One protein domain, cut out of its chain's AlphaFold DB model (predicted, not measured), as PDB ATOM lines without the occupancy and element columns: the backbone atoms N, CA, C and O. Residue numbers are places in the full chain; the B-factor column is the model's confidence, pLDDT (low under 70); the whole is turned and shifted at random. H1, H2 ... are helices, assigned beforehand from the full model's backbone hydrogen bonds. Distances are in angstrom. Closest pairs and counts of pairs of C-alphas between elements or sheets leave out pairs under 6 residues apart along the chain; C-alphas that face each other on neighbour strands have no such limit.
ATOM      1  N   GLU A  11      91.868 189.039  76.841       98.19
ATOM      2  CA  GLU A  11      90.612 188.550  77.413       98.19
ATOM      3  C   GLU A  11      89.520 188.325  76.357       98.19
ATOM      4  O   GLU A  11      88.865 187.276  76.336       98.19
ATOM      5  N   ASP A  12      89.338 189.281  75.450       98.00
ATOM      6  CA  ASP A  12      88.293 189.215  74.429       98.00
ATOM      7  C   ASP A  12      88.585 188.122  73.396       98.00
ATOM      8  O   ASP A  12      87.692 187.353  73.009       98.00
ATOM      9  N   GLU A  13      89.846 187.996  72.991       98.44
ATOM     10  CA  GLU A  13      90.354 186.950  72.116       98.44
ATOM     11  C   GLU A  13      90.176 185.562  72.717       98.44
ATOM     12  O   GLU A  13      89.670 184.671  72.034       98.44
ATOM     13  N   VAL A  14      90.515 185.370  73.993       98.06
ATOM     14  CA  VAL A  14      90.338 184.080  74.673       98.06
ATOM     15  C   VAL A  14      88.859 183.741  74.816       98.06
ATOM     16  O   VAL A  14      88.452 182.618  74.504       98.06
ATOM     17  N   ARG A  15      87.996 184.702  75.166       97.00
ATOM     18  CA  ARG A  15      86.538 184.478  75.169       97.00
ATOM     19  C   ARG A  15      85.997 184.138  73.788       97.00
ATOM     20  O   ARG A  15      85.052 183.349  73.668       97.00
ATOM     21  N   LYS A  16      86.525 184.755  72.731       97.00
ATOM     22  CA  LYS A  16      86.162 184.425  71.348       97.00
ATOM     23  C   LYS A  16      86.638 183.019  70.990       97.00
ATOM     24  O   LYS A  16      85.827 182.235  70.510       97.00
ATOM     25  N   TYR A  17      87.880 182.683  71.309       97.25
ATOM     26  CA  TYR A  17      88.467 181.370  71.082       97.25
ATOM     27  C   TYR A  17      87.676 180.253  71.770       97.25
ATOM     28  O   TYR A  17      87.256 179.314  71.104       97.25
ATOM     29  N   ILE A  18      87.354 180.395  73.061       95.81
ATOM     30  CA  ILE A  18      86.531 179.428  73.812       95.81
ATOM     31  C   ILE A  18      85.176 179.200  73.125       95.81
ATOM     32  O   ILE A  18      84.677 178.076  73.078       95.81
ATOM     33  N   ARG A  19      84.550 180.258  72.594       94.38
ATOM     34  CA  ARG A  19      83.277 180.138  71.867       94.38
ATOM     35  C   ARG A  19      83.445 179.409  70.534       94.38
ATOM     36  O   ARG A  19      82.639 178.526  70.257       94.38
ATOM     37  N   THR A  20      84.468 179.756  69.753       93.56
ATOM     38  CA  THR A  20      84.749 179.149  68.442       93.56
ATOM     39  C   THR A  20      85.144 177.681  68.569       93.56
ATOM     40  O   THR A  20      84.559 176.828  67.904       93.56
ATOM     41  N   LEU A  21      86.056 177.354  69.484       92.12
ATOM     42  CA  LEU A  21      86.550 175.988  69.645       92.12
ATOM     43  C   LEU A  21      85.410 175.013  69.961       92.12
ATOM     44  O   LEU A  21      85.355 173.911  69.424       92.12
ATOM     45  N   ARG A  22      84.439 175.451  70.768       90.00
ATOM     46  CA  ARG A  22      83.245 174.665  71.112       90.00
ATOM     47  C   ARG A  22      82.300 174.404  69.944       90.00
ATOM     48  O   ARG A  22      81.501 173.478  70.026       90.00
ATOM     49  N   SER A  23      82.339 175.222  68.892       88.00
ATOM     50  CA  SER A  23      81.581 174.934  67.670       88.00
ATOM     51  C   SER A  23      82.267 173.911  66.768       88.00
ATOM     52  O   SER A  23      81.595 173.316  65.931       88.00
ATOM     53  N   HIS A  24      83.570 173.680  66.946       86.88
ATOM     54  CA  HIS A  24      84.345 172.738  66.139       86.88
ATOM     55  C   HIS A  24      84.585 171.403  66.854       86.88
ATOM     56  O   HIS A  24      84.651 170.359  66.211       86.88
ATOM     57  N   ILE A  25      84.706 171.425  68.184       85.25
ATOM     58  CA  ILE A  25      85.023 170.260  69.009       85.25
ATOM     59  C   ILE A  25      84.077 170.227  70.212       85.25
ATOM     60  O   ILE A  25      83.840 171.243  70.867       85.25
ATOM     61  N   ALA A  26      83.563 169.037  70.538       83.31
ATOM     62  CA  ALA A  26      82.748 168.805  71.728       83.31
ATOM     63  C   ALA A  26      83.608 168.872  73.006       83.31
ATOM     64  O   ALA A  26      84.056 167.857  73.534       83.31
ATOM     65  N   LEU A  27      83.853 170.095  73.477       83.38
ATOM     66  CA  LEU A  27      84.511 170.406  74.744       83.38
ATOM     67  C   LEU A  27      83.523 171.050  75.717       83.38
ATOM     68  O   LEU A  27      82.700 171.893  75.325       83.38
ATOM     69  N   ASP A  28      83.632 170.684  76.994       88.56
ATOM     70  CA  ASP A  28      82.855 171.344  78.031       88.56
ATOM     71  C   ASP A  28      83.294 172.809  78.183       88.56
ATOM     72  O   ASP A  28      84.480 173.151  78.191       88.56
ATOM     73  N   LYS A  29      82.309 173.711  78.260       88.38
ATOM     74  CA  LYS A  29      82.579 175.154  78.332       88.38
ATOM     75  C   LYS A  29      83.255 175.513  79.642       88.38
ATOM     76  O   LYS A  29      84.125 176.385  79.660       88.38
ATOM     77  N   GLU A  30      82.762 174.938  80.727       91.12
ATOM     78  CA  GLU A  30      83.181 175.281  82.071       91.12
ATOM     79  C   GLU A  30      84.591 174.758  82.327       91.12
ATOM     80  O   GLU A  30      85.419 175.505  82.838       91.12
ATOM     81  N   GLU A  31      84.895 173.543  81.881       92.12
ATOM     82  CA  GLU A  31      86.234 172.956  81.889       92.12
ATOM     83  C   GLU A  31      87.239 173.835  81.137       92.12
ATOM     84  O   GLU A  31      88.227 174.278  81.724       92.12
ATOM     85  N   LEU A  32      86.950 174.179  79.877       92.88
ATOM     86  CA  LEU A  32      87.842 175.000  79.057       92.88
ATOM     87  C   LEU A  32      88.042 176.399  79.661       92.88
ATOM     88  O   LEU A  32      89.158 176.915  79.703       92.88
ATOM     89  N   THR A  33      86.967 177.003  80.173       94.69
ATOM     90  CA  THR A  33      87.029 178.294  80.874       94.69
ATOM     91  C   THR A  33      87.897 178.163  82.129       94.69
ATOM     92  O   THR A  33      88.883 178.877  82.279       94.69
ATOM     93  N   ASN A  34      87.600 177.214  83.013       94.75
ATOM     94  CA  ASN A  34      88.366 176.995  84.239       94.75
ATOM     95  C   ASN A  34      89.855 176.748  83.962       94.75
ATOM     96  O   ASN A  34      90.694 177.216  84.731       94.75
ATOM     97  N   TRP A  35      90.179 176.051  82.871       96.31
ATOM     98  CA  TRP A  35      91.555 175.830  82.454       96.31
ATOM     99  C   TRP A  35      92.240 177.132  82.028       96.31
ATOM    100  O   TRP A  35      93.294 177.463  82.571       96.31
ATOM    101  N   PHE A  36      91.634 177.915  81.126       96.94
ATOM    102  CA  PHE A  36      92.213 179.183  80.659       96.94
ATOM    103  C   PHE A  36      92.464 180.156  81.807       96.94
ATOM    104  O   PHE A  36      93.572 180.664  81.971       96.94
ATOM    105  N   TYR A  37      91.453 180.351  82.646       96.88
ATOM    106  CA  TYR A  37      91.488 181.264  83.783       96.88
ATOM    107  C   TYR A  37      92.207 180.677  85.014       96.88
ATOM    108  O   TYR A  37      92.153 181.251  86.097       96.88
ATOM    109  N   GLY A  38      92.893 179.540  84.867       94.94
ATOM    110  CA  GLY A  38      93.703 178.903  85.903       94.94
ATOM    111  C   GLY A  38      95.102 178.566  85.393       94.94
ATOM    112  O   GLY A  38      96.048 179.327  85.604       94.94
ATOM    113  N   GLU A  39      95.257 177.418  84.731       95.38
ATOM    114  CA  GLU A  39      96.545 176.991  84.161       95.38
ATOM    115  C   GLU A  39      96.958 177.842  82.967       95.38
ATOM    116  O   GLU A  39      98.112 178.249  82.910       95.38
ATOM    117  N   GLY A  40      96.034 178.221  82.084       97.12
ATOM    118  CA  GLY A  40      96.362 179.046  80.920       97.12
ATOM    119  C   GLY A  40      97.059 180.361  81.301       97.12
ATOM    120  O   GLY A  40      98.091 180.702  80.728       97.12
ATOM    121  N   VAL A  41      96.560 181.075  82.314       97.00
ATOM    122  CA  VAL A  41      97.207 182.298  82.828       97.00
ATOM    123  C   VAL A  41      98.609 182.010  83.383       97.00
ATOM    124  O   VAL A  41      99.536 182.807  83.208       97.00
ATOM    125  N   ASN A  42      98.795 180.867  84.046       94.50
ATOM    126  CA  ASN A  42     100.099 180.476  84.570       94.50
ATOM    127  C   ASN A  42     101.083 180.113  83.453       94.50
ATOM    128  O   ASN A  42     102.236 180.538  83.528       94.50
ATOM    129  N   GLU A  43     100.646 179.388  82.426       96.56
ATOM    130  CA  GLU A  43     101.451 179.064  81.244       96.56
ATOM    131  C   GLU A  43     101.845 180.320  80.466       96.56
ATOM    132  O   GLU A  43     103.018 180.477  80.127       96.56
ATOM    133  N   LEU A  44     100.919 181.273  80.296       97.06
ATOM    134  CA  LEU A  44     101.212 182.573  79.689       97.06
ATOM    135  C   LEU A  44     102.369 183.266  80.415       97.06
ATOM    136  O   LEU A  44     103.360 183.656  79.797       97.06
ATOM    137  N   ARG A  45     102.268 183.377  81.744       93.50
ATOM    138  CA  ARG A  45     103.280 184.031  82.581       93.50
ATOM    139  C   ARG A  45     104.620 183.298  82.542       93.50
ATOM    140  O   ARG A  45     105.660 183.946  82.438       93.50
ATOM    141  N   LYS A  46     104.611 181.964  82.663       92.19
ATOM    142  CA  LYS A  46     105.830 181.140  82.593       92.19
ATOM    143  C   LYS A  46     106.527 181.370  81.255       92.19
ATOM    144  O   LYS A  46     107.715 181.671  81.264       92.19
ATOM    145  N   GLY A  47     105.782 181.308  80.149       94.94
ATOM    146  CA  GLY A  47     106.289 181.530  78.796       94.94
ATOM    147  C   GLY A  47     106.849 182.940  78.576       94.94
ATOM    148  O   GLY A  47     107.935 183.081  78.028       94.94
ATOM    149  N   GLN A  48     106.176 183.984  79.072       94.25
ATOM    150  CA  GLN A  48     106.664 185.373  78.984       94.25
ATOM    151  C   GLN A  48     107.960 185.612  79.774       94.25
ATOM    152  O   GLN A  48     108.769 186.466  79.410       94.25
ATOM    153  N   ALA A  49     108.154 184.878  80.871       89.25
ATOM    154  CA  ALA A  49     109.324 185.002  81.733       89.25
ATOM    155  C   ALA A  49     110.506 184.117  81.303       89.25
ATOM    156  O   ALA A  49     111.554 184.168  81.955       89.25
ATOM    157  N   VAL A  50     110.348 183.308  80.246       85.75
ATOM    158  CA  VAL A  50     111.426 182.464  79.714       85.75
ATOM    159  C   VAL A  50     112.637 183.344  79.404       85.75
ATOM    160  O   VAL A  50     112.512 184.421  78.826       85.75
ATOM    161  N   ASP A  51     113.797 182.910  79.893       83.31
ATOM    162  CA  ASP A  51     115.111 183.544  79.742       83.31
ATOM    163  C   ASP A  51     115.278 184.968  80.301       83.31
ATOM    164  O   ASP A  51     116.405 185.458  80.375       83.31
ATOM    165  N   TYR A  52     114.221 185.611  80.815       87.25
ATOM    166  CA  TYR A  52     114.307 186.975  81.347       87.25
ATOM    167  C   TYR A  52     115.351 187.104  82.464       87.25
ATOM    168  O   TYR A  52     116.199 187.991  82.435       87.25
ATOM    169  N   TYR A  53     115.349 186.191  83.437       86.19
ATOM    170  CA  TYR A  53     116.316 186.238  84.539       86.19
ATOM    171  C   TYR A  53     117.752 185.962  84.089       86.19
ATOM    172  O   TYR A  53     118.689 186.483  84.694       86.19
ATOM    173  N   ALA A  54     117.940 185.138  83.057       87.88
ATOM    174  CA  ALA A  54     119.260 184.912  82.481       87.88
ATOM    175  C   ALA A  54     119.756 186.185  81.782       87.88
ATOM    176  O   ALA A  54     120.882 186.612  82.033       87.88
ATOM    177  N   PHE A  55     118.880 186.843  81.018       89.44
ATOM    178  CA  PHE A  55     119.163 188.119  80.367       89.44
ATOM    179  C   PHE A  55     119.502 189.227  81.376       89.44
ATOM    180  O   PHE A  55     120.497 189.930  81.215       89.44
ATOM    181  N   VAL A  56     118.753 189.324  82.481       90.44
ATOM    182  CA  VAL A  56     119.058 190.252  83.581       90.44
ATOM    183  C   VAL A  56     120.455 190.005  84.152       90.44
ATOM    184  O   VAL A  56     121.236 190.947  84.273       90.44
ATOM    185  N   LYS A  57     120.794 188.749  84.471       91.69
ATOM    186  CA  LYS A  57     122.118 188.392  85.008       91.69
ATOM    187  C   LYS A  57     123.240 188.739  84.037       91.69
ATOM    188  O   LYS A  57     124.274 189.255  84.455       91.69
ATOM    189  N   GLU A  58     123.040 188.466  82.750       93.44
ATOM    190  CA  GLU A  58     124.000 188.825  81.712       93.44
ATOM    191  C   GLU A  58     124.235 190.340  81.680       93.44
ATOM    192  O   GLU A  58     125.386 190.774  81.774       93.44
ATOM    193  N   CYS A  59     123.170 191.144  81.628       93.25
ATOM    194  CA  CYS A  59     123.280 192.602  81.619       93.25
ATOM    195  C   CYS A  59     123.960 193.144  82.879       93.25
ATOM    196  O   CYS A  59     124.897 193.933  82.771       93.25
ATOM    197  N   GLN A  60     123.580 192.651  84.058       92.50
ATOM    198  CA  GLN A  60     124.215 193.046  85.315       92.50
ATOM    199  C   GLN A  60     125.707 192.691  85.336       92.50
ATOM    200  O   GLN A  60     126.514 193.479  85.819       92.50
ATOM    201  N   SER A  61     126.098 191.544  84.772       94.94
ATOM    202  CA  SER A  61     127.506 191.126  84.721       94.94
ATOM    203  C   SER A  61     128.361 191.940  83.741       94.94
ATOM    204  O   SER A  61     129.540 192.160  84.005       94.94
ATOM    205  N   LYS A  62     127.787 192.381  82.613       95.88
ATOM    206  CA  LYS A  62     128.522 193.050  81.525       95.88
ATOM    207  C   LYS A  62     128.460 194.572  81.600       95.88
ATOM    208  O   LYS A  62     129.433 195.238  81.261       95.88
ATOM    209  N   PHE A  63     127.316 195.107  82.011       94.25
ATOM    210  CA  PHE A  63     126.994 196.531  81.930       94.25
ATOM    211  C   PHE A  63     126.665 197.152  83.291       94.25
ATOM    212  O   PHE A  63     126.483 198.361  83.365       94.25
ATOM    213  N   LEU A  64     126.633 196.352  84.367       92.88
ATOM    214  CA  LEU A  64     126.363 196.801  85.742       92.88
ATOM    215  C   LEU A  64     124.971 197.424  85.943       92.88
ATOM    216  O   LEU A  64     124.743 198.113  86.932       92.88
ATOM    217  N   HIS A  65     124.040 197.150  85.030       94.38
ATOM    218  CA  HIS A  65     122.649 197.589  85.097       94.38
ATOM    219  C   HIS A  65     121.716 196.491  84.557       94.38
ATOM    220  O   HIS A  65     122.145 195.574  83.843       94.38
ATOM    221  N   ARG A  66     120.434 196.556  84.908       94.81
ATOM    222  CA  ARG A  66     119.373 195.696  84.364       94.81
ATOM    223  C   ARG A  66     119.034 196.106  82.923       94.81
ATOM    224  O   ARG A  66     119.313 197.230  82.514       94.81
ATOM    225  N   PRO A  67     118.473 195.209  82.098       92.31
ATOM    226  CA  PRO A  67     118.243 195.499  80.689       92.31
ATOM    227  C   PRO A  67     117.204 196.605  80.474       92.31
ATOM    228  O   PRO A  67     116.127 196.583  81.073       92.31
ATOM    229  N   LEU A  68     117.488 197.493  79.522       92.50
ATOM    230  CA  LEU A  68     116.461 198.300  78.870       92.50
ATOM    231  C   LEU A  68     115.716 197.405  77.882       92.50
ATOM    232  O   LEU A  68     116.320 196.783  77.002       92.50
ATOM    233  N   ILE A  69     114.404 197.302  78.046       93.12
ATOM    234  CA  ILE A  69     113.585 196.387  77.259       93.12
ATOM    235  C   ILE A  69     113.180 197.093  75.970       93.12
ATOM    236  O   ILE A  69     112.692 198.217  75.987       93.12
ATOM    237  N   SER A  70     113.390 196.437  74.830       94.25
ATOM    238  CA  SER A  70     112.889 196.928  73.545       94.25
ATOM    239  C   SER A  70     111.474 196.417  73.282       94.25
ATOM    240  O   SER A  70     111.086 195.354  73.771       94.25
ATOM    241  N   ILE A  71     110.720 197.119  72.433       95.00
ATOM    242  CA  ILE A  71     109.379 196.664  72.040       95.00
ATOM    243  C   ILE A  71     109.422 195.284  71.369       95.00
ATOM    244  O   ILE A  71     108.555 194.452  71.614       95.00
ATOM    245  N   HIS A  72     110.459 194.995  70.575       94.69
ATOM    246  CA  HIS A  72     110.635 193.687  69.940       94.69
ATOM    247  C   HIS A  72     110.861 192.570  70.958       94.69
ATOM    248  O   HIS A  72     110.321 191.478  70.786       94.69
ATOM    249  N   HIS A  73     111.603 192.852  72.033       93.69
ATOM    250  CA  HIS A  73     111.763 191.909  73.139       93.69
ATOM    251  C   HIS A  73     110.414 191.604  73.792       93.69
ATOM    252  O   HIS A  73     110.050 190.438  73.925       93.69
ATOM    253  N   SER A  74     109.630 192.632  74.128       95.81
ATOM    254  CA  SER A  74     108.306 192.442  74.732       95.81
ATOM    255  C   SER A  74     107.337 191.705  73.802       95.81
ATOM    256  O   SER A  74     106.658 190.782  74.246       95.81
ATOM    257  N   LEU A  75     107.312 192.029  72.505       96.62
ATOM    258  CA  LEU A  75     106.532 191.281  71.509       96.62
ATOM    259  C   LEU A  75     106.944 189.800  71.469       96.62
ATOM    260  O   LEU A  75     106.082 188.922  71.447       96.62
ATOM    261  N   GLY A  76     108.249 189.518  71.525       95.88
ATOM    262  CA  GLY A  76     108.783 188.159  71.618       95.88
ATOM    263  C   GLY A  76     108.322 187.424  72.879       95.88
ATOM    264  O   GLY A  76     107.903 186.272  72.791       95.88
ATOM    265  N   GLN A  77     108.312 188.092  74.036       95.81
ATOM    266  CA  GLN A  77     107.803 187.517  75.286       95.81
ATOM    267  C   GLN A  77     106.311 187.183  75.193       95.81
ATOM    268  O   GLN A  77     105.897 186.104  75.613       95.81
ATOM    269  N   HIS A  78     105.497 188.068  74.611       97.62
ATOM    270  CA  HIS A  78     104.075 187.801  74.368       97.62
ATOM    271  C   HIS A  78     103.857 186.616  73.433       97.62
ATOM    272  O   HIS A  78     103.052 185.736  73.740       97.62
ATOM    273  N   TYR A  79     104.615 186.547  72.339       97.44
ATOM    274  CA  TYR A  79     104.567 185.416  71.415       97.44
ATOM    275  C   TYR A  79     104.958 184.098  72.098       97.44
ATOM    276  O   TYR A  79     104.243 183.101  71.970       97.44
ATOM    277  N   ALA A  80     106.048 184.092  72.869       97.06
ATOM    278  CA  ALA A  80     106.497 182.928  73.633       97.06
ATOM    279  C   ALA A  80     105.445 182.487  74.665       97.06
ATOM    280  O   ALA A  80     105.116 181.304  74.753       97.06
ATOM    281  N   GLY A  81     104.862 183.445  75.389       97.94
ATOM    282  CA  GLY A  81     103.771 183.222  76.331       97.94
ATOM    283  C   GLY A  81     102.555 182.557  75.697       97.94
ATOM    284  O   GLY A  81     102.106 181.511  76.161       97.94
ATOM    285  N   LEU A  82     102.032 183.121  74.607       98.44
ATOM    286  CA  LEU A  82     100.863 182.560  73.927       98.44
ATOM    287  C   LEU A  82     101.163 181.211  73.253       98.44
ATOM    288  O   LEU A  82     100.309 180.325  73.251       98.44
ATOM    289  N   THR A  83     102.380 181.006  72.749       98.12
ATOM    290  CA  THR A  83     102.814 179.707  72.200       98.12
ATOM    291  C   THR A  83     102.885 178.628  73.285       98.12
ATOM    292  O   THR A  83     102.503 177.477  73.046       98.12
ATOM    293  N   ALA A  84     103.325 178.986  74.498       98.06
ATOM    294  CA  ALA A  84     103.313 178.085  75.650       98.06
ATOM    295  C   ALA A  84     101.879 177.683  76.028       98.06
ATOM    296  O   ALA A  84     101.593 176.492  76.166       98.06
ATOM    297  N   VAL A  85     100.957 178.653  76.079       98.38
ATOM    298  CA  VAL A  85      99.524 178.399  76.316       98.38
ATOM    299  C   VAL A  85      98.956 177.452  75.267       98.38
ATOM    300  O   VAL A  85      98.327 176.462  75.630       98.38
ATOM    301  N   GLN A  86      99.202 177.707  73.979       98.31
ATOM    302  CA  GLN A  86      98.730 176.831  72.906       98.31
ATOM    303  C   GLN A  86      99.260 175.405  73.079       98.31
ATOM    304  O   GLN A  86      98.508 174.441  72.960       98.31
ATOM    305  N   SER A  87     100.554 175.261  73.360       97.25
ATOM    306  CA  SER A  87     101.187 173.949  73.505       97.25
ATOM    307  C   SER A  87     100.599 173.168  74.680       97.25
ATOM    308  O   SER A  87     100.310 171.978  74.546       97.25
ATOM    309  N   ALA A  88     100.361 173.840  75.810       97.50
ATOM    310  CA  ALA A  88      99.709 173.249  76.974       97.50
ATOM    311  C   ALA A  88      98.241 172.890  76.692       97.50
ATOM    312  O   ALA A  88      97.793 171.808  77.059       97.50
ATOM    313  N   LEU A  89      97.519 173.749  75.973       96.38
ATOM    314  CA  LEU A  89      96.131 173.523  75.583       96.38
ATOM    315  C   LEU A  89      95.982 172.299  74.669       96.38
ATOM    316  O   LEU A  89      95.087 171.483  74.868       96.38
ATOM    317  N   VAL A  90      96.873 172.145  73.685       96.75
ATOM    318  CA  VAL A  90      96.899 170.973  72.798       96.75
ATOM    319  C   VAL A  90      97.207 169.706  73.586       96.75
ATOM    320  O   VAL A  90      96.555 168.689  73.384       96.75
ATOM    321  N   LYS A  91      98.161 169.761  74.518       95.56
ATOM    322  CA  LYS A  91      98.477 168.618  75.378       95.56
ATOM    323  C   LYS A  91      97.280 168.200  76.238       95.56
ATOM    324  O   LYS A  91      97.042 167.007  76.391       95.56
ATOM    325  N   GLU A  92      96.549 169.167  76.784       94.44
ATOM    326  CA  GLU A  92      95.403 168.914  77.660       94.44
ATOM    327  C   GLU A  92      94.183 168.401  76.880       94.44
ATOM    328  O   GLU A  92      93.588 167.381  77.221       94.44
ATOM    329  N   PHE A  93      93.823 169.084  75.790       94.44
ATOM    330  CA  PHE A  93      92.548 168.875  75.103       94.44
ATOM    331  C   PHE A  93      92.668 168.220  73.728       94.44
ATOM    332  O   PHE A  93      91.641 167.905  73.132       94.44
ATOM    333  N   GLY A  94      93.876 168.014  73.207       91.75
ATOM    334  CA  GLY A  94      94.119 167.364  71.918       91.75
ATOM    335  C   GLY A  94      93.871 165.859  71.938       91.75
ATOM    336  O   GLY A  94      93.442 165.299  70.936       91.75
ATOM    337  N   GLN A  95      94.063 165.215  73.096       87.94
ATOM    338  CA  GLN A  95      93.780 163.789  73.322       87.94
ATOM    339  C   GLN A  95      94.450 162.836  72.305       87.94
ATOM    340  O   GLN A  95      93.942 161.744  72.060       87.94
ATOM    341  N   ASN A  96      95.603 163.222  71.741       86.56
ATOM    342  CA  ASN A  96      96.319 162.507  70.673       86.56
ATOM    343  C   ASN A  96      95.507 162.316  69.372       86.56
ATOM    344  O   ASN A  96      95.828 161.443  68.562       86.56
ATOM    345  N   ASP A  97      94.452 163.106  69.162       94.00
ATOM    346  CA  ASP A  97      93.706 163.158  67.907       94.00
ATOM    347  C   ASP A  97      94.282 164.275  67.030       94.00
ATOM    348  O   ASP A  97      94.083 165.459  67.292       94.00
ATOM    349  N   ALA A  98      94.979 163.898  65.956       94.44
ATOM    350  CA  ALA A  98      95.664 164.846  65.080       94.44
ATOM    351  C   ALA A  98      94.729 165.897  64.453       94.44
ATOM    352  O   ALA A  98      95.126 167.051  64.287       94.44
ATOM    353  N   ALA A  99      93.489 165.532  64.112       93.50
ATOM    354  CA  ALA A  99      92.535 166.485  63.548       93.50
ATOM    355  C   ALA A  99      92.110 167.506  64.611       93.50
ATOM    356  O   ALA A  99      92.079 168.710  64.353       93.50
ATOM    357  N   ARG A 100      91.854 167.029  65.830       94.19
ATOM    358  CA  ARG A 100      91.507 167.872  66.974       94.19
ATOM    359  C   ARG A 100      92.650 168.797  67.385       94.19
ATOM    360  O   ARG A 100      92.419 169.982  67.613       94.19
ATOM    361  N   GLU A 101      93.871 168.278  67.462       96.06
ATOM    362  CA  GLU A 101      95.069 169.065  67.762       96.06
ATOM    363  C   GLU A 101      95.272 170.188  66.745       96.06
ATOM    364  O   GLU A 101      95.550 171.324  67.136       96.06
ATOM    365  N   ASN A 102      95.082 169.896  65.455       96.25
ATOM    366  CA  ASN A 102      95.190 170.896  64.396       96.25
ATOM    367  C   ASN A 102      94.139 171.998  64.550       96.25
ATOM    368  O   ASN A 102      94.510 173.168  64.541       96.25
ATOM    369  N   ILE A 103      92.870 171.654  64.795       95.69
ATOM    370  CA  ILE A 103      91.808 172.648  65.032       95.69
ATOM    371  C   ILE A 103      92.153 173.537  66.235       95.69
ATOM    372  O   ILE A 103      92.092 174.762  66.136       95.69
ATOM    373  N   ILE A 104      92.574 172.939  67.359       96.31
ATOM    374  CA  ILE A 104      92.982 173.684  68.560       96.31
ATOM    375  C   ILE A 104      94.090 174.686  68.216       96.31
ATOM    376  O   ILE A 104      93.996 175.851  68.616       96.31
ATOM    377  N   ARG A 105      95.122 174.252  67.477       97.44
ATOM    378  CA  ARG A 105      96.258 175.098  67.080       97.44
ATOM    379  C   ARG A 105      95.842 176.207  66.123       97.44
ATOM    380  O   ARG A 105      96.171 177.364  66.375       97.44
ATOM    381  N   GLU A 106      95.140 175.871  65.049       96.56
ATOM    382  CA  GLU A 106      94.750 176.806  63.991       96.56
ATOM    383  C   GLU A 106      93.822 177.899  64.517       96.56
ATOM    384  O   GLU A 106      94.101 179.085  64.318       96.56
ATOM    385  N   ASP A 107      92.791 177.524  65.279       96.62
ATOM    386  CA  ASP A 107      91.884 178.491  65.895       96.62
ATOM    387  C   ASP A 107      92.641 179.401  66.878       96.62
ATOM    388  O   ASP A 107      92.380 180.605  66.938       96.62
ATOM    389  N   PHE A 108      93.611 178.863  67.630       98.31
ATOM    390  CA  PHE A 108      94.353 179.643  68.626       98.31
ATOM    391  C   PHE A 108      95.342 180.602  67.957       98.31
ATOM    392  O   PHE A 108      95.444 181.765  68.350       98.31
ATOM    393  N   ASN A 109      96.024 180.146  66.904       98.06
ATOM    394  CA  ASN A 109      96.888 180.982  66.074       98.06
ATOM    395  C   ASN A 109      96.097 182.143  65.465       98.06
ATOM    396  O   ASN A 109      96.508 183.301  65.557       98.06
ATOM    397  N   SER A 110      94.951 181.823  64.867       97.06
ATOM    398  CA  SER A 110      94.119 182.777  64.140       97.06
ATOM    399  C   SER A 110      93.450 183.797  65.057       97.06
ATOM    400  O   SER A 110      93.347 184.968  64.692       97.06
ATOM    401  N   LEU A 111      93.009 183.388  66.251       97.62
ATOM    402  CA  LEU A 111      92.237 184.254  67.143       97.62
ATOM    403  C   LEU A 111      93.072 184.926  68.227       97.62
ATOM    404  O   LEU A 111      92.783 186.072  68.552       97.62
ATOM    405  N   VAL A 112      94.072 184.236  68.783       98.38
ATOM    406  CA  VAL A 112      94.810 184.705  69.963       98.38
ATOM    407  C   VAL A 112      96.220 185.153  69.592       98.38
ATOM    408  O   VAL A 112      96.558 186.304  69.839       98.38
ATOM    409  N   ILE A 113      97.042 184.322  68.940       98.12
ATOM    410  CA  ILE A 113      98.430 184.723  68.610       98.12
ATOM    411  C   ILE A 113      98.458 185.899  67.625       98.12
ATOM    412  O   ILE A 113      99.216 186.848  67.818       98.12
ATOM    413  N   SER A 114      97.597 185.888  66.605       97.19
ATOM    414  CA  SER A 114      97.509 186.987  65.634       97.19
ATOM    415  C   SER A 114      97.123 188.335  66.263       97.19
ATOM    416  O   SER A 114      97.393 189.387  65.685       97.19
ATOM    417  N   SER A 115      96.512 188.325  67.454       97.94
ATOM    418  CA  SER A 115      96.052 189.537  68.138       97.94
ATOM    419  C   SER A 115      97.169 190.365  68.763       97.94
ATOM    420  O   SER A 115      96.929 191.518  69.112       97.94
ATOM    421  N   ILE A 116      98.393 189.832  68.848       98.00
ATOM    422  CA  ILE A 116      99.553 190.567  69.371       98.00
ATOM    423  C   ILE A 116      99.705 191.926  68.666       98.00
ATOM    424  O   ILE A 116      99.950 192.930  69.332       98.00
ATOM    425  N   ASP A 117      99.502 191.994  67.342       95.38
ATOM    426  CA  ASP A 117      99.611 193.264  66.603       95.38
ATOM    427  C   ASP A 117      98.527 194.279  67.003       95.38
ATOM    428  O   ASP A 117      98.795 195.481  67.030       95.38
ATOM    429  N   LYS A 118      97.329 193.818  67.388       96.69
ATOM    430  CA  LYS A 118      96.260 194.706  67.871       96.69
ATOM    431  C   LYS A 118      96.637 195.372  69.189       96.69
ATOM    432  O   LYS A 118      96.341 196.544  69.379       96.69
ATOM    433  N   HIS A 119      97.320 194.645  70.071       98.00
ATOM    434  CA  HIS A 119      97.716 195.150  71.385       98.00
ATOM    435  C   HIS A 119      99.112 195.787  71.402       98.00
ATOM    436  O   HIS A 119      99.624 196.104  72.476       98.00
ATOM    437  N   LYS A 120      99.750 196.006  70.244       96.62
ATOM    438  CA  LYS A 120     101.133 196.513  70.167       96.62
ATOM    439  C   LYS A 120     101.357 197.827  70.911       96.62
ATOM    440  O   LYS A 120     102.427 198.023  71.481       96.62
ATOM    441  N   GLU A 121     100.364 198.717  70.916       97.38
ATOM    442  CA  GLU A 121     100.464 199.989  71.635       97.38
ATOM    443  C   GLU A 121     100.497 199.770  73.143       97.38
ATOM    444  O   GLU A 121     101.340 200.343  73.827       97.38
ATOM    445  N   PHE A 122      99.662 198.867  73.660       98.31
ATOM    446  CA  PHE A 122      99.722 198.502  75.069       98.31
ATOM    447  C   PHE A 122     101.032 197.785  75.410       98.31
ATOM    448  O   PHE A 122     101.660 198.099  76.416       98.31
ATOM    449  N   ILE A 123     101.505 196.879  74.549       98.25
ATOM    450  CA  ILE A 123     102.784 196.177  74.743       98.25
ATOM    451  C   ILE A 123     103.948 197.174  74.816       98.25
ATOM    452  O   ILE A 123     104.830 197.006  75.654       98.25
ATOM    453  N   LYS A 124     103.931 198.244  74.011       97.75
ATOM    454  CA  LYS A 124     104.911 199.337  74.111       97.75
ATOM    455  C   LYS A 124     104.901 199.985  75.501       97.75
ATOM    456  O   LYS A 124     105.965 200.244  76.056       97.75
ATOM    457  N   ILE A 125     103.728 200.207  76.086       98.06
ATOM    458  CA  ILE A 125     103.612 200.738  77.452       98.06
ATOM    459  C   ILE A 125     104.209 199.751  78.464       98.06
ATOM    460  O   ILE A 125     104.954 200.160  79.353       98.06
ATOM    461  N   GLU A 126     103.950 198.447  78.317       97.25
ATOM    462  CA  GLU A 126     104.567 197.429  79.179       97.25
ATOM    463  C   GLU A 126     106.100 197.418  79.052       97.25
ATOM    464  O   GLU A 126     106.799 197.239  80.050       97.25
ATOM    465  N   THR A 127     106.627 197.636  77.843       96.81
ATOM    466  CA  THR A 127     108.064 197.781  77.573       96.81
ATOM    467  C   THR A 127     108.664 198.971  78.324       96.81
ATOM    468  O   THR A 127     109.700 198.832  78.980       96.81
ATOM    469  N   GLU A 128     108.012 200.133  78.243       97.25
ATOM    470  CA  GLU A 128     108.438 201.351  78.940       97.25
ATOM    471  C   GLU A 128     108.436 201.136  80.454       97.25
ATOM    472  O   GLU A 128     109.461 201.344  81.098       97.25
ATOM    473  N   ILE A 129     107.339 200.608  81.011       97.56
ATOM    474  CA  ILE A 129     107.229 200.301  82.446       97.56
ATOM    475  C   ILE A 129     108.301 199.298  82.880       97.56
ATOM    476  O   ILE A 129     108.890 199.454  83.944       97.56
ATOM    477  N   SER A 130     108.582 198.272  82.074       96.00
ATOM    478  CA  SER A 130     109.610 197.277  82.410       96.00
ATOM    479  C   SER A 130     111.003 197.902  82.496       96.00
ATOM    480  O   SER A 130     111.779 197.546  83.381       96.00
ATOM    481  N   SER A 131     111.309 198.847  81.606       96.31
ATOM    482  CA  SER A 131     112.581 199.575  81.621       96.31
ATOM    483  C   SER A 131     112.652 200.545  82.803       96.31
ATOM    484  O   SER A 131     113.605 200.492  83.572       96.31
ATOM    485  N   GLU A 132     111.597 201.335  83.029       97.50
ATOM    486  CA  GLU A 132     111.483 202.245  84.181       97.50
ATOM    487  C   GLU A 132     111.587 201.488  85.520       97.50
ATOM    488  O   GLU A 132     112.198 201.964  86.479       97.50
ATOM    489  N   PHE A 133     111.019 200.283  85.598       97.50
ATOM    490  CA  PHE A 133     111.118 199.425  86.776       97.50
ATOM    491  C   PHE A 133     112.532 198.869  86.979       97.50
ATOM    492  O   PHE A 133     113.019 198.835  88.109       97.50
ATOM    493  N   ASN A 134     113.210 198.464  85.906       96.44
ATOM    494  CA  ASN A 134     114.601 198.025  85.974       96.44
ATOM    495  C   ASN A 134     115.525 199.156  86.448       96.44
ATOM    496  O   ASN A 134     116.294 198.939  87.387       96.44
ATOM    497  N   ASP A 135     115.361 200.363  85.904       96.62
ATOM    498  CA  ASP A 135     116.090 201.559  86.342       96.62
ATOM    499  C   ASP A 135     115.810 201.876  87.819       96.62
ATOM    500  O   ASP A 135     116.711 202.228  88.585       96.62
ATOM    501  N   TYR A 136     114.560 201.719  88.262       97.31
ATOM    502  CA  TYR A 136     114.211 201.872  89.672       97.31
ATOM    503  C   TYR A 136     114.975 200.874  90.555       97.31
ATOM    504  O   TYR A 136     115.534 201.278  91.577       97.31
ATOM    505  N   LEU A 137     115.032 199.592  90.178       96.19
ATOM    506  CA  LEU A 137     115.745 198.562  90.944       96.19
ATOM    507  C   LEU A 137     117.264 198.765  90.946       96.19
ATOM    508  O   LEU A 137     117.913 198.471  91.951       96.19
ATOM    509  N   ASP A 138     117.843 199.269  89.858       94.44
ATOM    510  CA  ASP A 138     119.271 199.602  89.806       94.44
ATOM    511  C   ASP A 138     119.624 200.724  90.795       94.44
ATOM    512  O   ASP A 138     120.663 200.666  91.450       94.44
ATOM    513  N   ASN A 139     118.727 201.698  90.977       96.06
ATOM    514  CA  ASN A 139     118.944 202.836  91.876       96.06
ATOM    515  C   ASN A 139     118.551 202.579  93.342       96.06
ATOM    516  O   ASN A 139     119.092 203.221  94.240       96.06
ATOM    517  N   ASN A 140     117.596 201.681  93.597       96.38
ATOM    518  CA  ASN A 140     116.988 201.500  94.925       96.38
ATOM    519  C   ASN A 140     117.224 200.106  95.531       96.38
ATOM    520  O   ASN A 140     116.870 199.875  96.689       96.38
ATOM    521  N   GLY A 141     117.833 199.189  94.777       92.69
ATOM    522  CA  GLY A 141     118.065 197.811  95.189       92.69
ATOM    523  C   GLY A 141     116.886 196.877  94.910       92.69
ATOM    524  O   GLY A 141     115.812 197.278  94.459       92.69
ATOM    525  N   ASP A 142     117.112 195.589  95.171       92.81
ATOM    526  CA  ASP A 142     116.120 194.545  94.933       92.81
ATOM    527  C   ASP A 142     114.916 194.650  95.873       92.81
ATOM    528  O   ASP A 142     115.035 194.871  97.080       92.81
ATOM    529  N   LEU A 143     113.734 194.403  95.310       93.69
ATOM    530  CA  LEU A 143     112.484 194.299  96.046       93.69
ATOM    531  C   LEU A 143     112.065 192.834  96.201       93.69
ATOM    532  O   LEU A 143     112.302 191.992  95.334       93.69
ATOM    533  N   SER A 144     111.367 192.536  97.301       92.06
ATOM    534  CA  SER A 144     110.655 191.258  97.423       92.06
ATOM    535  C   SER A 144     109.616 191.123  96.301       92.06
ATOM    536  O   SER A 144     109.081 192.137  95.854       92.06
ATOM    537  N   PRO A 145     109.231 189.906  95.883       90.31
ATOM    538  CA  PRO A 145     108.351 189.762  94.727       90.31
ATOM    539  C   PRO A 145     106.988 190.461  94.855       90.31
ATOM    540  O   PRO A 145     106.490 191.028  93.885       90.31
ATOM    541  N   ALA A 146     106.401 190.482  96.056       93.50
ATOM    542  CA  ALA A 146     105.163 191.218  96.311       93.50
ATOM    543  C   ALA A 146     105.371 192.742  96.241       93.50
ATOM    544  O   ALA A 146     104.510 193.456  95.733       93.50
ATOM    545  N   ALA A 147     106.512 193.245  96.723       95.06
ATOM    546  CA  ALA A 147     106.858 194.661  96.616       95.06
ATOM    547  C   ALA A 147     107.155 195.067  95.161       95.06
ATOM    548  O   ALA A 147     106.692 196.119  94.729       95.06
ATOM    549  N   SER A 148     107.835 194.212  94.390       95.25
ATOM    550  CA  SER A 148     108.046 194.400  92.949       95.25
ATOM    551  C   SER A 148     106.719 194.519  92.205       95.25
ATOM    552  O   SER A 148     106.510 195.477  91.469       95.25
ATOM    553  N   LEU A 149     105.786 193.590  92.443       95.94
ATOM    554  CA  LEU A 149     104.478 193.611  91.789       95.94
ATOM    555  C   LEU A 149     103.659 194.850  92.172       95.94
ATOM    556  O   LEU A 149     103.078 195.479  91.295       95.94
ATOM    557  N   LYS A 150     103.672 195.255  93.451       97.75
ATOM    558  CA  LYS A 150     103.050 196.516  93.892       97.75
ATOM    559  C   LYS A 150     103.628 197.728  93.164       97.75
ATOM    560  O   LYS A 150     102.861 198.579  92.726       97.75
ATOM    561  N   LYS A 151     104.955 197.795  93.009       98.06
ATOM    562  CA  LYS A 151     105.595 198.922  92.324       98.06
ATOM    563  C   LYS A 151     105.225 198.977  90.844       98.06
ATOM    564  O   LYS A 151     104.939 200.049  90.326       98.06
ATOM    565  N   VAL A 152     105.183 197.826  90.178       97.56
ATOM    566  CA  VAL A 152     104.750 197.743  88.780       97.56
ATOM    567  C   VAL A 152     103.276 198.144  88.638       97.56
ATOM    568  O   VAL A 152     102.956 198.914  87.740       97.56
ATOM    569  N   ILE A 153     102.387 197.700  89.537       98.25
ATOM    570  CA  ILE A 153     100.974 198.129  89.555       98.25
ATOM    571  C   ILE A 153     100.870 199.657  89.643       98.25
ATOM    572  O   ILE A 153     100.182 200.253  88.820       98.25
ATOM    573  N   GLU A 154     101.596 200.288  90.571       98.06
ATOM    574  CA  GLU A 154     101.641 201.752  90.710       98.06
ATOM    575  C   GLU A 154     102.057 202.433  89.393       98.06
ATOM    576  O   GLU A 154     101.411 203.380  88.951       98.06
ATOM    577  N   MET A 155     103.090 201.921  88.716       97.94
ATOM    578  CA  MET A 155     103.544 202.453  87.423       97.94
ATOM    579  C   MET A 155     102.476 202.324  86.324       97.94
ATOM    580  O   MET A 155     102.274 203.259  85.547       97.94
ATOM    581  N   PHE A 156     101.749 201.203  86.271       98.06
ATOM    582  CA  PHE A 156     100.625 201.045  85.343       98.06
ATOM    583  C   PHE A 156      99.476 202.005  85.661       98.06
ATOM    584  O   PHE A 156      98.900 202.577  84.738       98.06
ATOM    585  N   GLU A 157      99.140 202.203  86.938       96.81
ATOM    586  CA  GLU A 157      98.089 203.146  87.335       96.81
ATOM    587  C   GLU A 157      98.437 204.585  86.939       96.81
ATOM    588  O   GLU A 157      97.584 205.281  86.395       96.81
ATOM    589  N   LEU A 158      99.696 204.996  87.114       95.81
ATOM    590  CA  LEU A 158     100.177 206.320  86.704       95.81
ATOM    591  C   LEU A 158     100.130 206.529  85.182       95.81
ATOM    592  O   LEU A 158      99.856 207.640  84.718       95.81
ATOM    593  N   LYS A 159     100.403 205.484  84.390       95.75
ATOM    594  CA  LYS A 159     100.317 205.574  82.924       95.75
ATOM    595  C   LYS A 159      98.880 205.507  82.412       95.75
ATOM    596  O   LYS A 159      98.597 206.141  81.403       95.75
ATOM    597  N   ARG A 160      97.961 204.808  83.088       95.06
ATOM    598  CA  ARG A 160      96.571 204.605  82.626       95.06
ATOM    599  C   ARG A 160      95.881 205.903  82.205       95.06
ATOM    600  O   ARG A 160      95.242 205.943  81.158       95.06
ATOM    601  N   ASP A 161      96.029 206.961  82.995       91.06
ATOM    602  CA  ASP A 161      95.327 208.227  82.763       91.06
ATOM    603  C   ASP A 161      95.835 208.975  81.509       91.06
ATOM    604  O   ASP A 161      95.171 209.883  81.013       91.06
ATOM    605  N   GLN A 162      96.983 208.565  80.956       94.81
ATOM    606  CA  GLN A 162      97.577 209.122  79.735       94.81
ATOM    607  C   GLN A 162      97.085 208.419  78.456       94.81
ATOM    608  O   GLN A 162      97.305 208.932  77.360       94.81
ATOM    609  N   TYR A 163      96.412 207.267  78.580       95.44
ATOM    610  CA  TYR A 163      96.009 206.413  77.456       95.44
ATOM    611  C   TYR A 163      94.550 205.938  77.598       95.44
ATOM    612  O   TYR A 163      94.297 204.743  77.783       95.44
ATOM    613  N   PRO A 164      93.563 206.849  77.507       94.25
ATOM    614  CA  PRO A 164      92.150 206.506  77.692       94.25
ATOM    615  C   PRO A 164      91.634 205.476  76.674       94.25
ATOM    616  O   PRO A 164      90.773 204.666  77.014       94.25
ATOM    617  N   ASP A 165      92.194 205.456  75.462       96.19
ATOM    618  CA  ASP A 165      91.801 204.524  74.396       96.19
ATOM    619  C   ASP A 165      92.197 203.064  74.689       96.19
ATOM    620  O   ASP A 165      91.654 202.146  74.083       96.19
ATOM    621  N   LEU A 166      93.092 202.838  75.658       97.19
ATOM    622  CA  LEU A 166      93.551 201.512  76.094       97.19
ATOM    623  C   LEU A 166      92.908 201.078  77.422       97.19
ATOM    624  O   LEU A 166      93.449 200.243  78.153       97.19
ATOM    625  N   TYR A 167      91.762 201.671  77.778       96.75
ATOM    626  CA  TYR A 167      91.084 201.432  79.056       96.75
ATOM    627  C   TYR A 167      90.881 199.942  79.362       96.75
ATOM    628  O   TYR A 167      91.107 199.509  80.496       96.75
ATOM    629  N   THR A 168      90.463 199.151  78.370       96.81
ATOM    630  CA  THR A 168      90.181 197.720  78.548       96.81
ATOM    631  C   THR A 168      91.452 196.937  78.860       96.81
ATOM    632  O   THR A 168      91.468 196.161  79.819       96.81
ATOM    633  N   GLU A 169      92.539 197.172  78.128       98.19
ATOM    634  CA  GLU A 169      93.830 196.536  78.369       98.19
ATOM    635  C   GLU A 169      94.384 196.900  79.746       98.19
ATOM    636  O   GLU A 169      94.773 196.004  80.500       98.19
ATOM    637  N   PHE A 170      94.344 198.182  80.126       98.19
ATOM    638  CA  PHE A 170      94.746 198.615  81.468       98.19
ATOM    639  C   PHE A 170      93.909 197.938  82.547       98.19
ATOM    640  O   PHE A 170      94.466 197.396  83.503       98.19
ATOM    641  N   LYS A 171      92.581 197.935  82.399       98.06
ATOM    642  CA  LYS A 171      91.665 197.303  83.351       98.06
ATOM    643  C   LYS A 171      91.995 195.823  83.526       98.06
ATOM    644  O   LYS A 171      92.138 195.368  84.661       98.06
ATOM    645  N   ASN A 172      92.135 195.082  82.433       98.12
ATOM    646  CA  ASN A 172      92.391 193.647  82.485       98.12
ATOM    647  C   ASN A 172      93.788 193.347  83.046       98.12
ATOM    648  O   ASN A 172      93.940 192.486  83.914       98.12
ATOM    649  N   LYS A 173      94.813 194.097  82.626       97.69
ATOM    650  CA  LYS A 173      96.179 193.945  83.138       97.69
ATOM    651  C   LYS A 173      96.261 194.237  84.637       97.69
ATOM    652  O   LYS A 173      96.806 193.422  85.381       97.69
ATOM    653  N   LEU A 174      95.703 195.360  85.091       98.00
ATOM    654  CA  LEU A 174      95.680 195.747  86.506       98.00
ATOM    655  C   LEU A 174      94.875 194.757  87.349       98.00
ATOM    656  O   LEU A 174      95.321 194.392  88.434       98.00
ATOM    657  N   THR A 175      93.730 194.282  86.852       98.00
ATOM    658  CA  THR A 175      92.935 193.250  87.538       98.00
ATOM    659  C   THR A 175      93.772 191.993  87.756       98.00
ATOM    660  O   THR A 175      93.921 191.545  88.891       98.00
ATOM    661  N   LEU A 176      94.416 191.486  86.699       97.50
ATOM    662  CA  LEU A 176      95.250 190.291  86.787       97.50
ATOM    663  C   LEU A 176      96.437 190.469  87.747       97.50
ATOM    664  O   LEU A 176      96.744 189.573  88.532       97.50
ATOM    665  N   MET A 177      97.119 191.616  87.700       97.19
ATOM    666  CA  MET A 177      98.243 191.891  88.603       97.19
ATOM    667  C   MET A 177      97.804 191.951  90.070       97.19
ATOM    668  O   MET A 177      98.504 191.414  90.928       97.19
ATOM    669  N   ASN A 178      96.647 192.545  90.367       97.38
ATOM    670  CA  ASN A 178      96.101 192.564  91.724       97.38
ATOM    671  C   ASN A 178      95.702 191.160  92.202       97.38
ATOM    672  O   ASN A 178      96.041 190.782  93.320       97.38
ATOM    673  N   GLU A 179      95.091 190.339  91.345       95.81
ATOM    674  CA  GLU A 179      94.790 188.940  91.680       95.81
ATOM    675  C   GLU A 179      96.065 188.132  91.969       95.81
ATOM    676  O   GLU A 179      96.112 187.356  92.924       95.81
ATOM    677  N   PHE A 180      97.139 188.340  91.199       93.75
ATOM    678  CA  PHE A 180      98.438 187.738  91.509       93.75
ATOM    679  C   PHE A 180      99.001 188.219  92.846       93.75
ATOM    680  O   PHE A 180      99.551 187.413  93.600       93.75
ATOM    681  N   LEU A 181      98.882 189.510  93.151       93.94
ATOM    682  CA  LEU A 181      99.345 190.071  94.415       93.94
ATOM    683  C   LEU A 181      98.594 189.461  95.608       93.94
ATOM    684  O   LEU A 181      99.225 189.073  96.597       93.94
ATOM    685  N   ASP A 182      97.280 189.299  95.485       92.81
ATOM    686  CA  ASP A 182      96.448 188.633  96.485       92.81
ATOM    687  C   ASP A 182      96.882 187.177  96.681       92.81
ATOM    688  O   ASP A 182      97.042 186.721  97.815       92.81
ATOM    689  N   GLU A 183      97.153 186.441  95.604       89.44
ATOM    690  CA  GLU A 183      97.632 185.058  95.688       89.44
ATOM    691  C   GLU A 183      99.024 184.937  96.323       89.44
ATOM    692  O   GLU A 183      99.284 183.980  97.063       89.44
ATOM    693  N   LEU A 184      99.912 185.910  96.093       85.88
ATOM    694  CA  LEU A 184     101.205 185.983  96.778       85.88
ATOM    695  C   LEU A 184     101.046 186.238  98.280       85.88
ATOM    696  O   LEU A 184     101.835 185.711  99.060       85.88
ATOM    697  N   SER A 185     100.029 186.999  98.691       80.19
ATOM    698  CA  SER A 185      99.760 187.270 100.108       80.19
ATOM    699  C   SER A 185      99.160 186.072 100.856       80.19
ATOM    700  O   SER A 185      99.414 185.894 102.046       80.19
ATOM    701  N   LYS A 186      98.400 185.215 100.158       81.69
ATOM    702  CA  LYS A 186      97.752 184.023 100.738       81.69
ATOM    703  C   LYS A 186      98.704 182.842 100.915       81.69
ATOM    704  O   LYS A 186      98.467 181.982 101.762       81.69
ATOM    705  N   LYS A 187      99.763 182.754 100.106       68.62
ATOM    706  CA  LYS A 187     100.762 181.686 100.215       68.62
ATOM    707  C   LYS A 187     101.930 182.160 101.074       68.62
ATOM    708  O   LYS A 187     102.722 182.980 100.626       68.62
TER     709      LYS A 187
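What this domain is: This is residues 11 to 187 of the 214 residues of an uncharacterized protein of Legionella sp. TUM19329 (UniProt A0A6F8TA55). Two lobes of helices lie end to end: H1, H2, H4 and H5 touch in a ring, and H7 with the hairpin of H8 and H9 makes the other lobe. H4 reaches from the ring to H7, and H3 lies off to one side, touching no helix. The 177 printed residues have nine named helices, H1 to H9 in chain order, and no named strand: all helix. The whole is compact, with a radius of gyration of the C-alphas of 17.7 A, and only just elongated, 53 by 35 by 35 A.

How they stand to each other: Start at H1, residues 11 to 24, which touches H2, residues 29 to 48, the closest C-alphas, Ile 18 and Leu 32, being 7.0 A apart. H3, residues 52 to 63, touches no helix. Next, the hub H4, residues 71 to 93, touches H2 at a steep tilt of 40 degrees, closest at C-alphas Gly 47 and Gly 81, 3.9 A. H5, residues 98 to 111, forms a hairpin with H4, closest at C-alphas Val 90 and Glu 101, 5.7 A, and touches H1, closest at Glu 13 and Leu 111, 6.0 A. H6, residues 113 to 117, touches H4, closest at C-alphas Leu 82 and Ile 113, 6.2 A. H7, residues 120 to 140, touches residues 71 to 75 of H4, closest at C-alphas Ile 71 and Lys 124, 5.6 A. H8, residues 145 to 160, touches H7, closest at Ile 129 and Met 155, 6.6 A, and forms a hairpin with H9, residues 164 to 186, at a shallow tilt of 16 degrees. O i to N i+4 pairs are within hydrogen-bond range throughout H3, H4, H5, H7 and H8, and in 8 of 10 in H1, 14 of 16 in H2, 17 of 19 in H9 and 0 of 1 in H6, which has 1 of 2 O i to N i+3 pairs.

Where its parts are: Find C-alpha 11 at (90.612, 188.550, 77.413), where H1 begins; H9 ends at C-alpha 186, (97.752, 184.023, 100.738). H4 is 32.6 A long, H9 32.7 A and H7 29.8 A.

The domain as a whole: The C-alphas of Ala 26 and Leu 64 are the farthest apart, 53.7 A. The printed part has no cut, no link is long, and residue 187 is under 70 in pLDDT.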